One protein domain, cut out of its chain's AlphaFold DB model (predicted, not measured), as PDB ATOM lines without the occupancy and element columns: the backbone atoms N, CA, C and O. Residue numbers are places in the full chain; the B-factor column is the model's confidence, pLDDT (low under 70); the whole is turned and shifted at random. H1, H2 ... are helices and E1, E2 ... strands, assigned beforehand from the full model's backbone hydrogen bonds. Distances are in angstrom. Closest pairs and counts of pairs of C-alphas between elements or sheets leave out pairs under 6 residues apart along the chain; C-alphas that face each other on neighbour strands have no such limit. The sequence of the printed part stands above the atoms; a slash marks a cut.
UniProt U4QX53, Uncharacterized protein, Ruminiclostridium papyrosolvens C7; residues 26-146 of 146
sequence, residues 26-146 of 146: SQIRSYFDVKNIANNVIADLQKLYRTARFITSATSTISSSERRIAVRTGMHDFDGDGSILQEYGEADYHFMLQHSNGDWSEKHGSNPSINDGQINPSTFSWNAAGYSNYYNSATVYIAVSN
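This is residues 26 to 146 of the 146 residues of an uncharacterized protein of Ruminiclostridium papyrosolvens C7 (UniProt U4QX53). A strongly twisted sheet of six antiparallel strands is the body of this domain, with the helix H2 packed over one face of its E1, E6, E2 and E3 part and the long link of residues 118 to 139 crossing its other face. E2 and E3 make a long hairpin whose loop, residues 76 to 90, lies at one end of the long axis, and the short helix H1 only grazes the sheet. The printed part has 121 residues, with two named helices and six named strands in the order H1 H2 E1 E2 E3 E4 E5 E6; across the sheet the order is E1 E6 E2 E3 E4 E5. The class is mixed, helices and strands, with 57 residues, under half, in named elements. The whole is compact, with a radius of gyration of the C-alphas of 14.8 A, and elongated, spanning 47 by 30 by 25 A.

E2, residues 66 to 75, is 29.3 A long and E3, residues 91 to 98, is 23.9 A long. E6 is residues 140 to 145, 16.7 A, ending at C-alpha 145 (-16.176, 38.699, -33.290). E1 is residues 52 to 55, E4 residues 104 to 107 and E5 residues 113 to 117. H2, residues 34 to 47, is 20.0 A long; H1, residues 26 to 31, begins at C-alpha 26 (-14.589, 17.291, -58.926).

E2, E3, E4 and E5 form a meander, each strand the antiparallel neighbour of the one before. In the hairpin E2 and E3, N 74 and O 92 are 2.8 A apart. Pairing is staggered: E3 pairs with E2 over residues 91 to 97 and with E4 over 97 to 98, where N 97 and O 105 are 2.9 A apart. In the hairpin E4 and E5, N 114 and O 106 are 2.9 A apart. On the other side of E2 is E6, with N 69 and O 142 at 2.9 A, then the edge strand E1, with N 55 and O 141 at 2.9 A. H2 is on one face of the sheet, two layers; its closest C-alphas to E1 are Ile 42 and Ala 52, 5.4 A. H1 and H2 are close but not clearly touching, the C-alphas of Tyr 31 and Ile 37 being closest at 7.3 A. In both helices every O i to N i+4 pair is within hydrogen-bond range.

The two C-alphas farthest apart, those of Ser 64 and Asp 81, are 47.3 A apart. The printed part has no cut. The links E2 to E3 and E5 to E6 are long. The mean pLDDT of the printed part is 89.2; residues 85 to 89 are under 70.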
ATOM      1  N   SER A  26     -14.564  15.833 -58.744       80.62
ATOM      2  CA  SER A  26     -14.589  17.291 -58.926       80.62
ATOM      3  C   SER A  26     -15.496  17.996 -57.909       80.62
ATOM      4  O   SER A  26     -15.122  19.015 -57.327       80.62
ATOM      5  N   GLN A  27     -16.678  17.435 -57.641       80.06
ATOM      6  CA  GLN A  27     -17.606  17.995 -56.659       80.06
ATOM      7  C   GLN A  27     -17.076  17.851 -55.230       80.06
ATOM      8  O   GLN A  27     -17.246  18.772 -54.439       80.06
ATOM      9  N   ILE A  28     -16.393  16.745 -54.919       77.56
ATOM     10  CA  ILE A  28     -15.712  16.540 -53.629       77.56
ATOM     11  C   ILE A  28     -14.623  17.597 -53.436       77.56
ATOM     12  O   ILE A  28     -14.625  18.304 -52.430       77.56
ATOM     13  N   ARG A  29     -13.741  17.770 -54.432       80.75
ATOM     14  CA  ARG A  29     -12.676  18.790 -54.396       80.75
ATOM     15  C   ARG A  29     -13.234  20.192 -54.207       80.75
ATOM     16  O   ARG A  29     -12.672  20.976 -53.456       80.75
ATOM     17  N   SER A  30     -14.340  20.499 -54.881       83.75
ATOM     18  CA  SER A  30     -15.025  21.781 -54.722       83.75
ATOM     19  C   SER A  30     -15.598  21.940 -53.314       83.75
ATOM     20  O   SER A  30     -15.427  22.988 -52.701       83.75
ATOM     21  N   TYR A  31     -16.234  20.908 -52.759       81.00
ATOM     22  CA  TYR A  31     -16.814  20.962 -51.416       81.00
ATOM     23  C   TYR A  31     -15.757  21.236 -50.334       81.00
ATOM     24  O   TYR A  31     -15.973  22.092 -49.476       81.00
ATOM     25  N   PHE A  32     -14.597  20.579 -50.430       83.56
ATOM     26  CA  PHE A  32     -13.460  20.749 -49.515       83.56
ATOM     27  C   PHE A  32     -12.450  21.821 -49.953       83.56
ATOM     28  O   PHE A  32     -11.359  21.932 -49.381       83.56
ATOM     29  N   ASP A  33     -12.790  22.651 -50.942       89.50
ATOM     30  CA  ASP A  33     -11.989  23.830 -51.251       89.50
ATOM     31  C   ASP A  33     -11.963  24.754 -50.029       89.50
ATOM     32  O   ASP A  33     -12.998  25.086 -49.448       89.50
ATOM     33  N   VAL A  34     -10.770  25.201 -49.640       94.12
ATOM     34  CA  VAL A  34     -10.578  25.992 -48.419       94.12
ATOM     35  C   VAL A  34     -11.421  27.269 -48.392       94.12
ATOM     36  O   VAL A  34     -11.856  27.688 -47.318       94.12
ATOM     37  N   LYS A  35     -11.707  27.891 -49.544       94.31
ATOM     38  CA  LYS A  35     -12.584  29.068 -49.589       94.31
ATOM     39  C   LYS A  35     -14.038  28.679 -49.368       94.31
ATOM     40  O   LYS A  35     -14.744  29.417 -48.688       94.31
ATOM     41  N   ASN A  36     -14.483  27.542 -49.900       90.94
ATOM     42  CA  ASN A  36     -15.834  27.035 -49.667       90.94
ATOM     43  C   ASN A  36     -16.035  26.625 -48.205       90.94
ATOM     44  O   ASN A  36     -17.014  27.055 -47.593       90.94
ATOM     45  N   ILE A  37     -15.067  25.924 -47.603       90.75
ATOM     46  CA  ILE A  37     -15.056  25.656 -46.157       90.75
ATOM     47  C   ILE A  37     -15.160  26.962 -45.370       90.75
ATOM     48  O   ILE A  37     -16.047  27.121 -44.533       90.75
ATOM     49  N   ALA A  38     -14.289  27.931 -45.659       94.19
ATOM     50  CA  ALA A  38     -14.271  29.201 -44.948       94.19
ATOM     51  C   ALA A  38     -15.574  30.004 -45.110       94.19
ATOM     52  O   ALA A  38     -16.047  30.600 -44.143       94.19
ATOM     53  N   ASN A  39     -16.183  29.996 -46.300       93.00
ATOM     54  CA  ASN A  39     -17.494  30.606 -46.535       93.00
ATOM     55  C   ASN A  39     -18.578  29.953 -45.669       93.00
ATOM     56  O   ASN A  39     -19.353  30.668 -45.032       93.00
ATOM     57  N   ASN A  40     -18.605  28.620 -45.595       90.06
ATOM     58  CA  ASN A  40     -19.564  27.890 -44.765       90.06
ATOM     59  C   ASN A  40     -19.356  28.181 -43.272       90.06
ATOM     60  O   ASN A  40     -20.321  28.433 -42.556       90.06
ATOM     61  N   VAL A  41     -18.102  28.243 -42.812       90.75
ATOM     62  CA  VAL A  41     -17.763  28.635 -41.434       90.75
ATOM     63  C   VAL A  41     -18.270  30.046 -41.121       90.75
ATOM     64  O   VAL A  41     -18.878  30.265 -40.076       90.75
ATOM     65  N   ILE A  42     -18.068  31.010 -42.026       92.56
ATOM     66  CA  ILE A  42     -18.594  32.375 -41.860       92.56
ATOM     67  C   ILE A  42     -20.127  32.360 -41.794       92.56
ATOM     68  O   ILE A  42     -20.703  33.027 -40.932       92.56
ATOM     69  N   ALA A  43     -20.790  31.600 -42.668       90.25
ATOM     70  CA  ALA A  43     -22.246  31.492 -42.691       90.25
ATOM     71  C   ALA A  43     -22.808  30.876 -41.396       90.25
ATOM     72  O   ALA A  43     -23.801  31.368 -40.856       90.25
ATOM     73  N   ASP A  44     -22.153  29.855 -40.846       89.88
ATOM     74  CA  ASP A  44     -22.535  29.254 -39.567       89.88
ATOM     75  C   ASP A  44     -22.325  30.215 -38.394       89.88
ATOM     76  O   ASP A  44     -23.202  30.361 -37.542       89.88
ATOM     77  N   LEU A  45     -21.204  30.942 -38.369       89.88
ATOM     78  CA  LEU A  45     -20.947  31.968 -37.356       89.88
ATOM     79  C   LEU A  45     -22.030  33.057 -37.373       89.88
ATOM     80  O   LEU A  45     -22.500  33.468 -36.311       89.88
ATOM     81  N   GLN A  46     -22.504  33.460 -38.554       89.06
ATOM     82  CA  GLN A  46     -23.626  34.396 -38.683       89.06
ATOM     83  C   GLN A  46     -24.926  33.835 -38.087       89.06
ATOM     84  O   GLN A  46     -25.665  34.573 -37.431       89.06
ATOM     85  N   LYS A  47     -25.201  32.532 -38.248       87.81
ATOM     86  CA  LYS A  47     -26.346  31.859 -37.602       87.81
ATOM     87  C   LYS A  47     -26.217  31.810 -36.080       87.81
ATOM     88  O   LYS A  47     -27.230  31.813 -35.388       87.81
ATOM     89  N   LEU A  48     -24.989  31.831 -35.565       87.94
ATOM     90  CA  LEU A  48     -24.667  31.938 -34.140       87.94
ATOM     91  C   LEU A  48     -24.549  33.391 -33.647       87.94
ATOM     92  O   LEU A  48     -24.020  33.636 -32.559       87.94
ATOM     93  N   TYR A  49     -25.040  34.361 -34.424       89.88
ATOM     94  CA  TYR A  49     -25.012  35.790 -34.098       89.88
ATOM     95  C   TYR A  49     -23.594  36.347 -33.883       89.88
ATOM     96  O   TYR A  49     -23.393  37.280 -33.106       89.88
ATOM     97  N   ARG A  50     -22.600  35.773 -34.570       91.94
ATOM     98  CA  ARG A  50     -21.230  36.288 -34.659       91.94
ATOM     99  C   ARG A  50     -21.011  36.965 -36.006       91.94
ATOM    100  O   ARG A  50     -21.572  36.550 -37.019       91.94
ATOM    101  N   THR A  51     -20.174  37.998 -36.038       93.50
ATOM    102  CA  THR A  51     -19.674  38.544 -37.303       93.50
ATOM    103  C   THR A  51     -18.354  37.875 -37.648       93.50
ATOM    104  O   THR A  51     -17.506  37.650 -36.786       93.50
ATOM    105  N   ALA A  52     -18.186  37.526 -38.920       95.75
ATOM    106  CA  ALA A  52     -16.951  36.963 -39.431       95.75
ATOM    107  C   ALA A  52     -16.692  37.484 -40.844       95.75
ATOM    108  O   ALA A  52     -17.628  37.685 -41.622       95.75
ATOM    109  N   ARG A  53     -15.425  37.741 -41.167       96.38
ATOM    110  CA  ARG A  53     -15.009  38.286 -42.464       96.38
ATOM    111  C   ARG A  53     -13.631  37.781 -42.851       96.38
ATOM    112  O   ARG A  53     -12.770  37.596 -41.993       96.38
ATOM    113  N   PHE A  54     -13.400  37.640 -44.148       97.75
ATOM    114  CA  PHE A  54     -12.063  37.370 -44.659       97.75
ATOM    115  C   PHE A  54     -11.104  38.521 -44.353       97.75
ATOM    116  O   PHE A  54     -11.471  39.700 -44.405       97.75
ATOM    117  N   ILE A  55      -9.855  38.161 -44.082       97.81
ATOM    118  CA  ILE A  55      -8.719  39.080 -44.033       97.81
ATOM    119  C   ILE A  55      -7.597  38.542 -44.924       97.81
ATOM    120  O   ILE A  55      -7.587  37.367 -45.289       97.81
ATOM    121  N   THR A  56      -6.668  39.405 -45.323       96.31
ATOM    122  CA  THR A  56      -5.702  39.071 -46.377       96.31
ATOM    123  C   THR A  56      -4.476  38.312 -45.873       96.31
ATOM    124  O   THR A  56      -3.835  37.620 -46.659       96.31
ATOM    125  N   SER A  57      -4.128  38.426 -44.589       95.75
ATOM    126  CA  SER A  57      -2.919  37.823 -44.027       95.75
ATOM    127  C   SER A  57      -2.998  37.588 -42.515       95.75
ATOM    128  O   SER A  57      -3.843  38.144 -41.808       95.75
ATOM    129  N   ALA A  58      -2.014  36.840 -42.004       95.56
ATOM    130  CA  ALA A  58      -1.760  36.643 -40.577       95.56
ATOM    131  C   ALA A  58      -1.500  37.945 -39.795       95.56
ATOM    132  O   ALA A  58      -1.503  37.914 -38.569       95.56
ATOM    133  N   THR A  59      -1.270  39.073 -40.476       94.81
ATOM    134  CA  THR A  59      -0.938  40.381 -39.887       94.81
ATOM    135  C   THR A  59      -1.939  41.480 -40.244       94.81
ATOM    136  O   THR A  59      -1.748  42.625 -39.842       94.81
ATOM    137  N   SER A  60      -3.015  41.170 -40.979       96.06
ATOM    138  CA  SER A  60      -4.042  42.163 -41.315       96.06
ATOM    139  C   SER A  60      -4.662  42.766 -40.058       96.06
ATOM    140  O   SER A  60      -5.021  42.032 -39.139       96.06
ATOM    141  N   THR A  61      -4.875  44.078 -40.035       95.06
ATOM    142  CA  THR A  61      -5.544  44.752 -38.917       95.06
ATOM    143  C   THR A  61      -6.922  44.143 -38.630       95.06
ATOM    144  O   THR A  61      -7.746  43.954 -39.531       95.06
ATOM    145  N   ILE A  62      -7.171  43.856 -37.354       95.88
ATOM    146  CA  ILE A  62      -8.468  43.436 -36.812       95.88
ATOM    147  C   ILE A  62      -8.867  44.392 -35.689       95.88
ATOM    148  O   ILE A  62      -8.010  45.083 -35.130       95.88
ATOM    149  N   SER A  63     -10.153  44.457 -35.363       94.00
ATOM    150  CA  SER A  63     -10.604  45.222 -34.203       94.00
ATOM    151  C   SER A  63     -10.229  44.511 -32.896       94.00
ATOM    152  O   SER A  63      -9.984  43.305 -32.857       94.00
ATOM    153  N   SER A  64     -10.231  45.247 -31.783       92.62
ATOM    154  CA  SER A  64     -10.020  44.671 -30.445       92.62
ATOM    155  C   SER A  64     -11.120  43.684 -30.023       92.62
ATOM    156  O   SER A  64     -10.909  42.865 -29.125       92.62
ATOM    157  N   SER A  65     -12.288  43.746 -30.669       93.06
ATOM    158  CA  SER A  65     -13.411  42.832 -30.462       93.06
ATOM    159  C   SER A  65     -13.377  41.611 -31.385       93.06
ATOM    160  O   SER A  65     -14.333  40.840 -31.380       93.06
ATOM    161  N   GLU A  66     -12.324  41.446 -32.188       95.62
ATOM    162  CA  GLU A  66     -12.149  40.323 -33.106       95.62
ATOM    163  C   GLU A  66     -11.045  39.358 -32.623       95.62
ATOM    164  O   GLU A  66     -10.162  39.684 -31.817       95.62
ATOM    165  N   ARG A  67     -11.095  38.136 -33.149       95.25
ATOM    166  CA  ARG A  67     -10.047  37.116 -33.099       95.25
ATOM    167  C   ARG A  67      -9.665  36.732 -34.511       95.25
ATOM    168  O   ARG A  67     -10.516  36.691 -35.399       95.25
ATOM    169  N   ARG A  68      -8.385  36.433 -34.707       97.00
ATOM    170  CA  ARG A  68      -7.865  35.952 -35.982       97.00
ATOM    171  C   ARG A  68      -7.798  34.435 -35.960       97.00
ATOM    172  O   ARG A  68      -7.179  33.868 -35.064       97.00
ATOM    173  N   ILE A  69      -8.386  33.808 -36.969       97.25
ATOM    174  CA  ILE A  69      -8.221  32.383 -37.235       97.25
ATOM    175  C   ILE A  69      -7.625  32.179 -38.627       97.25
ATOM    176  O   ILE A  69      -7.875  32.967 -39.544       97.25
ATOM    177  N   ALA A  70      -6.825  31.132 -38.773       98.19
ATOM    178  CA  ALA A  70      -6.357  30.619 -40.051       98.19
ATOM    179  C   ALA A  70      -7.074  29.299 -40.341       98.19
ATOM    180  O   ALA A  70      -7.329  28.532 -39.417       98.19
ATOM    181  N   VAL A  71      -7.388  29.049 -41.608       97.50
ATOM    182  CA  VAL A  71      -8.078  27.850 -42.087       97.50
ATOM    183  C   VAL A  71      -7.240  27.200 -43.177       97.50
ATOM    184  O   VAL A  71      -6.763  27.888 -44.089       97.50
ATOM    185  N   ARG A  72      -7.110  25.877 -43.108       96.75
ATOM    186  CA  ARG A  72      -6.613  25.042 -44.202       96.75
ATOM    187  C   ARG A  72      -7.468  23.799 -44.362       96.75
ATOM    188  O   ARG A  72      -8.148  23.388 -43.428       96.75
ATOM    189  N   THR A  73      -7.403  23.199 -45.539       93.50
ATOM    190  CA  THR A  73      -7.971  21.886 -45.824       93.50
ATOM    191  C   THR A  73      -6.866  20.918 -46.217       93.50
ATOM    192  O   THR A  73      -5.806  21.320 -46.704       93.50
ATOM    193  N   GLY A  74      -7.091  19.645 -45.926       90.50
ATOM    194  CA  GLY A  74      -6.288  18.527 -46.390       90.50
ATOM    195  C   GLY A  74      -7.186  17.653 -47.241       90.50
ATOM    196  O   GLY A  74      -8.269  17.293 -46.800       90.50
ATOM    197  N   MET A  75      -6.755  17.368 -48.463       86.75
ATOM    198  CA  MET A  75      -7.414  16.446 -49.382       86.75
ATOM    199  C   MET A  75      -6.332  15.541 -49.946       86.75
ATOM    200  O   MET A  75      -5.442  16.032 -50.649       86.75
ATOM    201  N   HIS A  76      -6.400  14.252 -49.634       83.75
ATOM    202  CA  HIS A  76      -5.353  13.304 -49.999       83.75
ATOM    203  C   HIS A  76      -5.910  12.154 -50.813       83.75
ATOM    204  O   HIS A  76      -6.929  11.573 -50.473       83.75
ATOM    205  N   ASP A  77      -5.195  11.847 -51.886       82.56
ATOM    206  CA  ASP A  77      -5.369  10.651 -52.697       82.56
ATOM    207  C   ASP A  77      -4.172   9.749 -52.390       82.56
ATOM    208  O   ASP A  77      -3.096   9.906 -52.972       82.56
ATOM    209  N   PHE A  78      -4.311   8.908 -51.362       76.88
ATOM    210  CA  PHE A  78      -3.211   8.066 -50.884       76.88
ATOM    211  C   PHE A  78      -2.933   6.874 -51.812       76.88
ATOM    212  O   PHE A  78      -1.792   6.413 -51.866       76.88
ATOM    213  N   ASP A  79      -3.939   6.427 -52.569       77.12
ATOM    214  CA  ASP A  79      -3.836   5.301 -53.506       77.12
ATOM    215  C   ASP A  79      -3.383   5.736 -54.915       77.12
ATOM    216  O   ASP A  79      -2.971   4.905 -55.728       77.12
ATOM    217  N   GLY A  80      -3.403   7.042 -55.205       75.06
ATOM    218  CA  GLY A  80      -2.999   7.624 -56.484       75.06
ATOM    219  C   GLY A  80      -3.986   7.356 -57.624       75.06
ATOM    220  O   GLY A  80      -3.610   7.460 -58.796       75.06
ATOM    221  N   ASP A  81      -5.224   6.977 -57.303       75.50
ATOM    222  CA  ASP A  81      -6.262   6.597 -58.268       75.50
ATOM    223  C   ASP A  81      -7.173   7.777 -58.669       75.50
ATOM    224  O   ASP A  81      -8.063   7.644 -59.516       75.50
ATOM    225  N   GLY A  82      -6.915   8.959 -58.102       73.69
ATOM    226  CA  GLY A  82      -7.665  10.194 -58.294       73.69
ATOM    227  C   GLY A  82      -8.790  10.414 -57.279       73.69
ATOM    228  O   GLY A  82      -9.424  11.483 -57.329       73.69
ATOM    229  N   SER A  83      -9.035   9.455 -56.382       74.75
ATOM    230  CA  SER A  83     -10.108   9.464 -55.388       74.75
ATOM    231  C   SER A  83      -9.660  10.053 -54.052       74.75
ATOM    232  O   SER A  83      -8.520   9.907 -53.643       74.75
ATOM    233  N   ILE A  84     -10.565  10.774 -53.386       72.62
ATOM    234  CA  ILE A  84     -10.285  11.490 -52.121       72.62
ATOM    235  C   ILE A  84     -11.342  11.193 -51.051       72.62
ATOM    236  O   ILE A  84     -11.494  11.940 -50.092       72.62
ATOM    237  N   LEU A  85     -12.191  10.200 -51.299       66.94
ATOM    238  CA  LEU A  85     -13.201   9.729 -50.362       66.94
ATOM    239  C   LEU A  85     -13.362   8.226 -50.567       66.94
ATOM    240  O   LEU A  85     -14.350   7.774 -51.149       66.94
ATOM    241  N   GLN A  86     -12.393   7.447 -50.107       51.50
ATOM    242  CA  GLN A  86     -12.697   6.108 -49.626       51.50
ATOM    243  C   GLN A  86     -13.147   6.170 -48.159       51.50
ATOM    244  O   GLN A  86     -12.998   7.184 -47.482       51.50
ATOM    245  N   GLU A  87     -13.797   5.091 -47.728       46.44
ATOM    246  CA  GLU A  87     -14.622   4.823 -46.533       46.44
ATOM    247  C   GLU A  87     -14.242   5.496 -45.184       46.44
ATOM    248  O   GLU A  87     -15.065   5.518 -44.270       46.44
ATOM    249  N   TYR A  88     -13.059   6.109 -45.048       41.81
ATOM    250  CA  TYR A  88     -12.566   6.774 -43.839       41.81
ATOM    251  C   TYR A  88     -11.820   8.091 -44.149       41.81
ATOM    252  O   TYR A  88     -10.618   8.093 -44.368       41.81
ATOM    253  N   GLY A  89     -12.523   9.229 -44.090       54.88
ATOM    254  CA  GLY A  89     -11.948  10.560 -43.812       54.88
ATOM    255  C   GLY A  89     -10.696  10.986 -44.596       54.88
ATOM    256  O   GLY A  89      -9.675  11.286 -43.987       54.88
ATOM    257  N   GLU A  90     -10.777  11.081 -45.922       72.06
ATOM    258  CA  GLU A  90      -9.651  11.515 -46.779       72.06
ATOM    259  C   GLU A  90      -9.674  13.012 -47.137       72.06
ATOM    260  O   GLU A  90      -8.815  13.527 -47.861       72.06
ATOM    261  N   ALA A  91     -10.635  13.738 -46.566       79.06
ATOM    262  CA  ALA A  91     -10.701  15.184 -46.620       79.06
ATOM    263  C   ALA A  91     -11.112  15.753 -45.259       79.06
ATOM    264  O   ALA A  91     -12.070  15.291 -44.641       79.06
ATOM    265  N   ASP A  92     -10.374  16.752 -44.788       85.25
ATOM    266  CA  ASP A  92     -10.607  17.399 -43.497       85.25
ATOM    267  C   ASP A  92     -10.215  18.881 -43.562       85.25
ATOM    268  O   ASP A  92      -9.502  19.325 -44.468       85.25
ATOM    269  N   TYR A  93     -10.676  19.664 -42.595       89.75
ATOM    270  CA  TYR A  93     -10.330  21.068 -42.443       89.75
ATOM    271  C   TYR A  93      -9.830  21.363 -41.036       89.75
ATOM    272  O   TYR A  93     -10.213  20.731 -40.057       89.75
ATOM    273  N   HIS A  94      -8.954  22.356 -40.933       93.88
ATOM    274  CA  HIS A  94      -8.283  22.684 -39.690       93.88
ATOM    275  C   HIS A  94      -8.250  24.171 -39.416       93.88
ATOM    276  O   HIS A  94      -8.233  24.987 -40.342       93.88
ATOM    277  N   PHE A  95      -8.171  24.505 -38.128       95.38
ATOM    278  CA  PHE A  95      -8.062  25.875 -37.661       95.38
ATOM    279  C   PHE A  95      -6.839  26.076 -36.780       95.38
ATOM    280  O   PHE A  95      -6.577  25.284 -35.879       95.38
ATOM    281  N   MET A  96      -6.196  27.225 -36.962       97.44
ATOM    282  CA  MET A  96      -5.338  27.821 -35.946       97.44
ATOM    283  C   MET A  96      -5.969  29.110 -35.436       97.44
ATOM    284  O   MET A  96      -6.488  29.907 -36.219       97.44
ATOM    285  N   LEU A  97      -5.882  29.339 -34.131       96.88
ATOM    286  CA  LEU A  97      -6.280  30.582 -33.477       96.88
ATOM    287  C   LEU A  97      -5.037  31.397 -33.133       96.88
ATOM    288  O   LEU A  97      -4.093  30.850 -32.570       96.88
ATOM    289  N   GLN A  98      -5.067  32.702 -33.402       97.19
ATOM    290  CA  GLN A  98      -4.033  33.605 -32.918       97.19
ATOM    291  C   GLN A  98      -4.382  34.197 -31.550       97.19
ATOM    292  O   GLN A  98      -5.483  34.715 -31.334       97.19
ATOM    293  N   HIS A  99      -3.400  34.193 -30.657       94.44
ATOM    294  CA  HIS A  99      -3.438  34.825 -29.347       94.44
ATOM    295  C   HIS A  99      -3.029  36.302 -29.412       94.44
ATOM    296  O   HIS A  99      -2.410  36.773 -30.366       94.44
ATOM    297  N   SER A 100      -3.348  37.058 -28.360       91.81
ATOM    298  CA  SER A 100      -3.025  38.491 -28.273       91.81
ATOM    299  C   SER A 100      -1.522  38.789 -28.243       91.81
ATOM    300  O   SER A 100      -1.116  39.884 -28.622       91.81
ATOM    301  N   ASN A 101      -0.696  37.828 -27.821       93.00
ATOM    302  CA  ASN A 101       0.766  37.911 -27.851       93.00
ATOM    303  C   ASN A 101       1.367  37.541 -29.226       93.00
ATOM    304  O   ASN A 101       2.587  37.532 -29.372       93.00
ATOM    305  N   GLY A 102       0.530  37.246 -30.227       93.75
ATOM    306  CA  GLY A 102       0.941  36.884 -31.582       93.75
ATOM    307  C   GLY A 102       1.168  35.389 -31.811       93.75
ATOM    308  O   GLY A 102       1.331  35.006 -32.971       93.75
ATOM    309  N   ASP A 103       1.140  34.570 -30.756       97.19
ATOM    310  CA  ASP A 103       1.266  33.116 -30.856       97.19
ATOM    311  C   ASP A 103       0.077  32.492 -31.587       97.19
ATOM    312  O   ASP A 103      -1.026  33.043 -31.582       97.19
ATOM    313  N   TRP A 104       0.281  31.303 -32.145       98.00
ATOM    314  CA  TRP A 104      -0.773  30.501 -32.755       98.00
ATOM    315  C   TRP A 104      -0.942  29.163 -32.046       98.00
ATOM    316  O   TRP A 104       0.028  28.541 -31.618       98.00
ATOM    317  N   SER A 105      -2.193  28.718 -31.948       97.06
ATOM    318  CA  SER A 105      -2.538  27.402 -31.422       97.06
ATOM    319  C   SER A 105      -3.470  26.639 -32.344       97.06
ATOM    320  O   SER A 105      -4.452  27.200 -32.831       97.06
ATOM    321  N   GLU A 106      -3.218  25.343 -32.478       94.69
ATOM    322  CA  GLU A 106      -4.097  24.362 -33.118       94.69
ATOM    323  C   GLU A 106      -4.374  23.163 -32.201       94.69
ATOM    324  O   GLU A 106      -3.798  23.029 -31.119       94.69
ATOM    325  N   LYS A 107      -5.306  22.295 -32.610       89.81
ATOM    326  CA  LYS A 107      -5.691  21.093 -31.861       89.81
ATOM    327  C   LYS A 107      -5.675  19.872 -32.763       89.81
ATOM    328  O   LYS A 107      -6.590  19.676 -33.546       89.81
ATOM    329  N   HIS A 108      -4.707  18.986 -32.588       85.44
ATOM    330  CA  HIS A 108      -4.552  17.830 -33.472       85.44
ATOM    331  C   HIS A 108      -5.535  16.711 -33.114       85.44
ATOM    332  O   HIS A 108      -5.334  15.991 -32.135       85.44
ATOM    333  N   GLY A 109      -6.595  16.535 -33.906       78.06
ATOM    334  CA  GLY A 109      -7.575  15.466 -33.698       78.06
ATOM    335  C   GLY A 109      -8.158  15.492 -32.282       78.06
ATOM    336  O   GLY A 109      -8.720  16.499 -31.856       78.06
ATOM    337  N   SER A 110      -8.021  14.402 -31.523       80.81
ATOM    338  CA  SER A 110      -8.476  14.296 -30.126       80.81
ATOM    339  C   SER A 110      -7.462  14.789 -29.081       80.81
ATOM    340  O   SER A 110      -7.818  14.877 -27.905       80.81
ATOM    341  N   ASN A 111      -6.240  15.152 -29.482       84.94
ATOM    342  CA  ASN A 111      -5.195  15.597 -28.560       84.94
ATOM    343  C   ASN A 111      -5.504  16.983 -27.963       84.94
ATOM    344  O   ASN A 111      -6.314  17.731 -28.523       84.94
ATOM    345  N   PRO A 112      -4.873  17.352 -26.832       89.50
ATOM    346  CA  PRO A 112      -4.909  18.720 -26.324       89.50
ATOM    347  C   PRO A 112      -4.410  19.734 -27.359       89.50
ATOM    348  O   PRO A 112      -3.585  19.407 -28.212       89.50
ATOM    349  N   SER A 113      -4.889  20.976 -27.261       91.81
ATOM    350  CA  SER A 113      -4.372  22.069 -28.084       91.81
ATOM    351  C   SER A 113      -2.897  22.334 -27.782       91.81
ATOM    352  O   SER A 113      -2.469  22.261 -26.628       91.81
ATOM    353  N   ILE A 114      -2.142  22.689 -28.816       94.75
ATOM    354  CA  ILE A 114      -0.720  23.019 -28.746       94.75
ATOM    355  C   ILE A 114      -0.563  24.518 -29.014       94.75
ATOM    356  O   ILE A 114      -1.355  25.116 -29.739       94.75
ATOM    357  N   ASN A 115       0.409  25.156 -28.363       96.69
ATOM    358  CA  ASN A 115       0.863  26.495 -28.729       96.69
ATOM    359  C   ASN A 115       2.158  26.345 -29.530       96.69
ATOM    360  O   ASN A 115       3.183  25.954 -28.972       96.69
ATOM    361  N   ASP A 116       2.083  26.649 -30.820       96.06
ATOM    362  CA  ASP A 116       3.196  26.563 -31.766       96.06
ATOM    363  C   ASP A 116       4.075  27.824 -31.745       96.06
ATOM    364  O   ASP A 116       5.091  27.903 -32.434       96.06
ATOM    365  N   GLY A 117       3.713  28.814 -30.924       97.38
ATOM    366  CA  GLY A 117       4.413  30.080 -30.770       97.38
ATOM    367  C   GLY A 117       4.134  31.049 -31.917       97.38
ATOM    368  O   GLY A 117       3.141  30.943 -32.643       97.38
ATOM    369  N   GLN A 118       5.024  32.027 -32.089       96.44
ATOM    370  CA  GLN A 118       4.934  33.047 -33.139       96.44
ATOM    371  C   GLN A 118       5.354  32.497 -34.512       96.44
ATOM    372  O   GLN A 118       6.383  32.869 -35.079       96.44
ATOM    373  N   ILE A 119       4.544  31.595 -35.053       96.31
ATOM    374  CA  ILE A 119       4.689  31.039 -36.402       96.31
ATOM    375  C   ILE A 119       3.904  31.845 -37.444       96.31
ATOM    376  O   ILE A 119       3.049  32.676 -37.126       96.31
ATOM    377  N   ASN A 120       4.174  31.571 -38.722       95.75
ATOM    378  CA  ASN A 120       3.348  32.037 -39.832       95.75
ATOM    379  C   ASN A 120       2.513  30.866 -40.378       95.75
ATOM    380  O   ASN A 120       3.083  29.979 -41.023       95.75
ATOM    381  N   PRO A 121       1.177  30.874 -40.199       97.12
ATOM    382  CA  PRO A 121       0.317  29.784 -40.654       97.12
ATOM    383  C   PRO A 121       0.398  29.498 -42.159       97.12
ATOM    384  O   PRO A 121       0.137  28.372 -42.572       97.12
ATOM    385  N   SER A 122       0.805  30.466 -42.992       96.56
ATOM    386  CA  SER A 122       0.981  30.272 -44.441       96.56
ATOM    387  C   SER A 122       2.205  29.436 -44.822       96.56
ATOM    388  O   SER A 122       2.224  28.864 -45.908       96.56
ATOM    389  N   THR A 123       3.218  29.346 -43.961       95.88
ATOM    390  CA  THR A 123       4.461  28.598 -44.234       95.88
ATOM    391  C   THR A 123       4.709  27.470 -43.239       95.88
ATOM    392  O   THR A 123       5.604  26.659 -43.453       95.88
ATOM    393  N   PHE A 124       3.945  27.424 -42.150       96.12
ATOM    394  CA  PHE A 124       3.997  26.346 -41.174       96.12
ATOM    395  C   PHE A 124       3.511  25.022 -41.780       96.12
ATOM    396  O   PHE A 124       2.672  25.013 -42.685       96.12
ATOM    397  N   SER A 125       4.048  23.909 -41.278       95.12
ATOM    398  CA  SER A 125       3.658  22.558 -41.682       95.12
ATOM    399  C   SER A 125       2.528  22.065 -40.788       95.12
ATOM    400  O   SER A 125       2.761  21.729 -39.629       95.12
ATOM    401  N   TRP A 126       1.313  22.016 -41.325       94.31
ATOM    402  CA  TRP A 126       0.125  21.613 -40.569       94.31
ATOM    403  C   TRP A 126       0.020  20.089 -40.574       94.31
ATOM    404  O   TRP A 126      -0.519  19.492 -41.508       94.31
ATOM    405  N   ASN A 127       0.626  19.453 -39.577       91.56
ATOM    406  CA  ASN A 127       0.766  18.000 -39.517       91.56
ATOM    407  C   ASN A 127      -0.484  17.353 -38.909       91.56
ATOM    408  O   ASN A 127      -1.045  17.876 -37.952       91.56
ATOM    409  N   ALA A 128      -0.893  16.193 -39.420       87.81
ATOM    410  CA  ALA A 128      -1.975  15.405 -38.831       87.81
ATOM    411  C   ALA A 128      -1.859  13.932 -39.224       87.81
ATOM    412  O   ALA A 128      -1.266  13.607 -40.250       87.81
ATOM    413  N   ALA A 129      -2.412  13.040 -38.397       80.69
ATOM    414  CA  ALA A 129      -2.470  11.596 -38.657       80.69
ATOM    415  C   ALA A 129      -1.115  10.945 -39.031       80.69
ATOM    416  O   ALA A 129      -1.067   9.978 -39.782       80.69
ATOM    417  N   GLY A 130       0.001  11.476 -38.514       83.88
ATOM    418  CA  GLY A 130       1.353  11.001 -38.846       83.88
ATOM    419  C   GLY A 130       1.918  11.527 -40.172       83.88
ATOM    420  O   GLY A 130       3.068  11.235 -40.492       83.88
ATOM    421  N   TYR A 131       1.163  12.342 -40.911       86.62
ATOM    422  CA  TYR A 131       1.586  12.965 -42.160       86.62
ATOM    423  C   TYR A 131       2.074  14.398 -41.941       86.62
ATOM    424  O   TYR A 131       1.439  15.210 -41.257       86.62
ATOM    425  N   SER A 132       3.206  14.720 -42.571       90.69
ATOM    426  CA  SER A 132       3.715  16.089 -42.622       90.69
ATOM    427  C   SER A 132       2.858  16.930 -43.561       90.69
ATOM    428  O   SER A 132       2.583  16.510 -44.683       90.69
ATOM    429  N   ASN A 133       2.498  18.139 -43.128       91.88
ATOM    430  CA  ASN A 133       1.707  19.095 -43.904       91.88
ATOM    431  C   ASN A 133       0.427  18.469 -44.493       91.88
ATOM    432  O   ASN A 133       0.113  18.670 -45.664       91.88
ATOM    433  N   TYR A 134      -0.289  17.697 -43.675       92.00
ATOM    434  CA  TYR A 134      -1.569  17.092 -44.026       92.00
ATOM    435  C   TYR A 134      -2.576  18.148 -44.504       92.00
ATOM    436  O   TYR A 134      -3.220  17.972 -45.531       92.00
ATOM    437  N   TYR A 135      -2.683  19.288 -43.821       94.31
ATOM    438  CA  TYR A 135      -3.514  20.391 -44.306       94.31
ATOM    439  C   TYR A 135      -2.704  21.245 -45.295       94.31
ATOM    440  O   TYR A 135      -2.022  22.210 -44.930       94.31
ATOM    441  N   ASN A 136      -2.734  20.824 -46.561       92.06
ATOM    442  CA  ASN A 136      -1.854  21.266 -47.645       92.06
ATOM    443  C   ASN A 136      -2.455  22.343 -48.565       92.06
ATOM    444  O   ASN A 136      -1.797  22.762 -49.521       92.06
ATOM    445  N   SER A 137      -3.675  22.816 -48.301       95.19
ATOM    446  CA  SER A 137      -4.271  23.913 -49.065       95.19
ATOM    447  C   SER A 137      -3.538  25.246 -48.863       95.19
ATOM    448  O   SER A 137      -2.762  25.448 -47.924       95.19
ATOM    449  N   ALA A 138      -3.883  26.237 -49.693       96.25
ATOM    450  CA  ALA A 138      -3.611  27.633 -49.358       96.25
ATOM    451  C   ALA A 138      -4.247  27.997 -48.002       96.25
ATOM    452  O   ALA A 138      -5.268  27.431 -47.610       96.25
ATOM    453  N   THR A 139      -3.652  28.958 -47.295       98.25
ATOM    454  CA  THR A 139      -4.183  29.431 -46.007       98.25
ATOM    455  C   THR A 139      -5.184  30.550 -46.223       98.25
ATOM    456  O   THR A 139      -4.884  31.542 -46.889       98.25
ATOM    457  N   VAL A 140      -6.358  30.408 -45.621       98.44
ATOM    458  CA  VAL A 140      -7.377  31.453 -45.559       98.44
ATOM    459  C   VAL A 140      -7.390  32.048 -44.160       98.44
ATOM    460  O   VAL A 140      -7.303  31.318 -43.180       98.44
ATOM    461  N   TYR A 141      -7.517  33.368 -44.053       98.38
ATOM    462  CA  TYR A 141      -7.598  34.052 -42.766       98.38
ATOM    463  C   TYR A 141      -8.974  34.681 -42.574       98.38
ATOM    464  O   TYR A 141      -9.527  35.293 -43.492       98.38
ATOM    465  N   ILE A 142      -9.508  34.562 -41.361       98.12
ATOM    466  CA  ILE A 142     -10.812  35.101 -40.979       98.12
ATOM    467  C   ILE A 142     -10.645  35.896 -39.681       98.12
ATOM    468  O   ILE A 142      -9.947  35.468 -38.759       98.12
ATOM    469  N   ALA A 143     -11.286  37.059 -39.611       97.69
ATOM    470  CA  ALA A 143     -11.520  37.779 -38.366       97.69
ATOM    471  C   ALA A 143     -12.939  37.470 -37.874       97.69
ATOM    472  O   ALA A 143     -13.882  37.588 -38.655       97.69
ATOM    473  N   VAL A 144     -13.082  37.064 -36.610       96.38
ATOM    474  CA  VAL A 144     -14.353  36.650 -35.986       96.38
ATOM    475  C   VAL A 144     -14.605  37.478 -34.732       96.38
ATOM    476  O   VAL A 144     -13.686  37.650 -33.937       96.38
ATOM    477  N   SER A 145     -15.821  37.981 -34.520       94.25
ATOM    478  CA  SER A 145     -16.176  38.699 -33.290       94.25
ATOM    479  C   SER A 145     -16.141  37.791 -32.057       94.25
ATOM    480  O   SER A 145     -16.563  36.636 -32.133       94.25
ATOM    481  N   ASN A 146     -15.714  38.334 -30.914       77.38
ATOM    482  CA  ASN A 146     -15.816  37.669 -29.605       77.38
ATOM    483  C   ASN A 146     -17.270  37.294 -29.258       77.38
ATOM    484  O   ASN A 146     -18.168  38.124 -29.512       77.38
TER     485      ASN A 146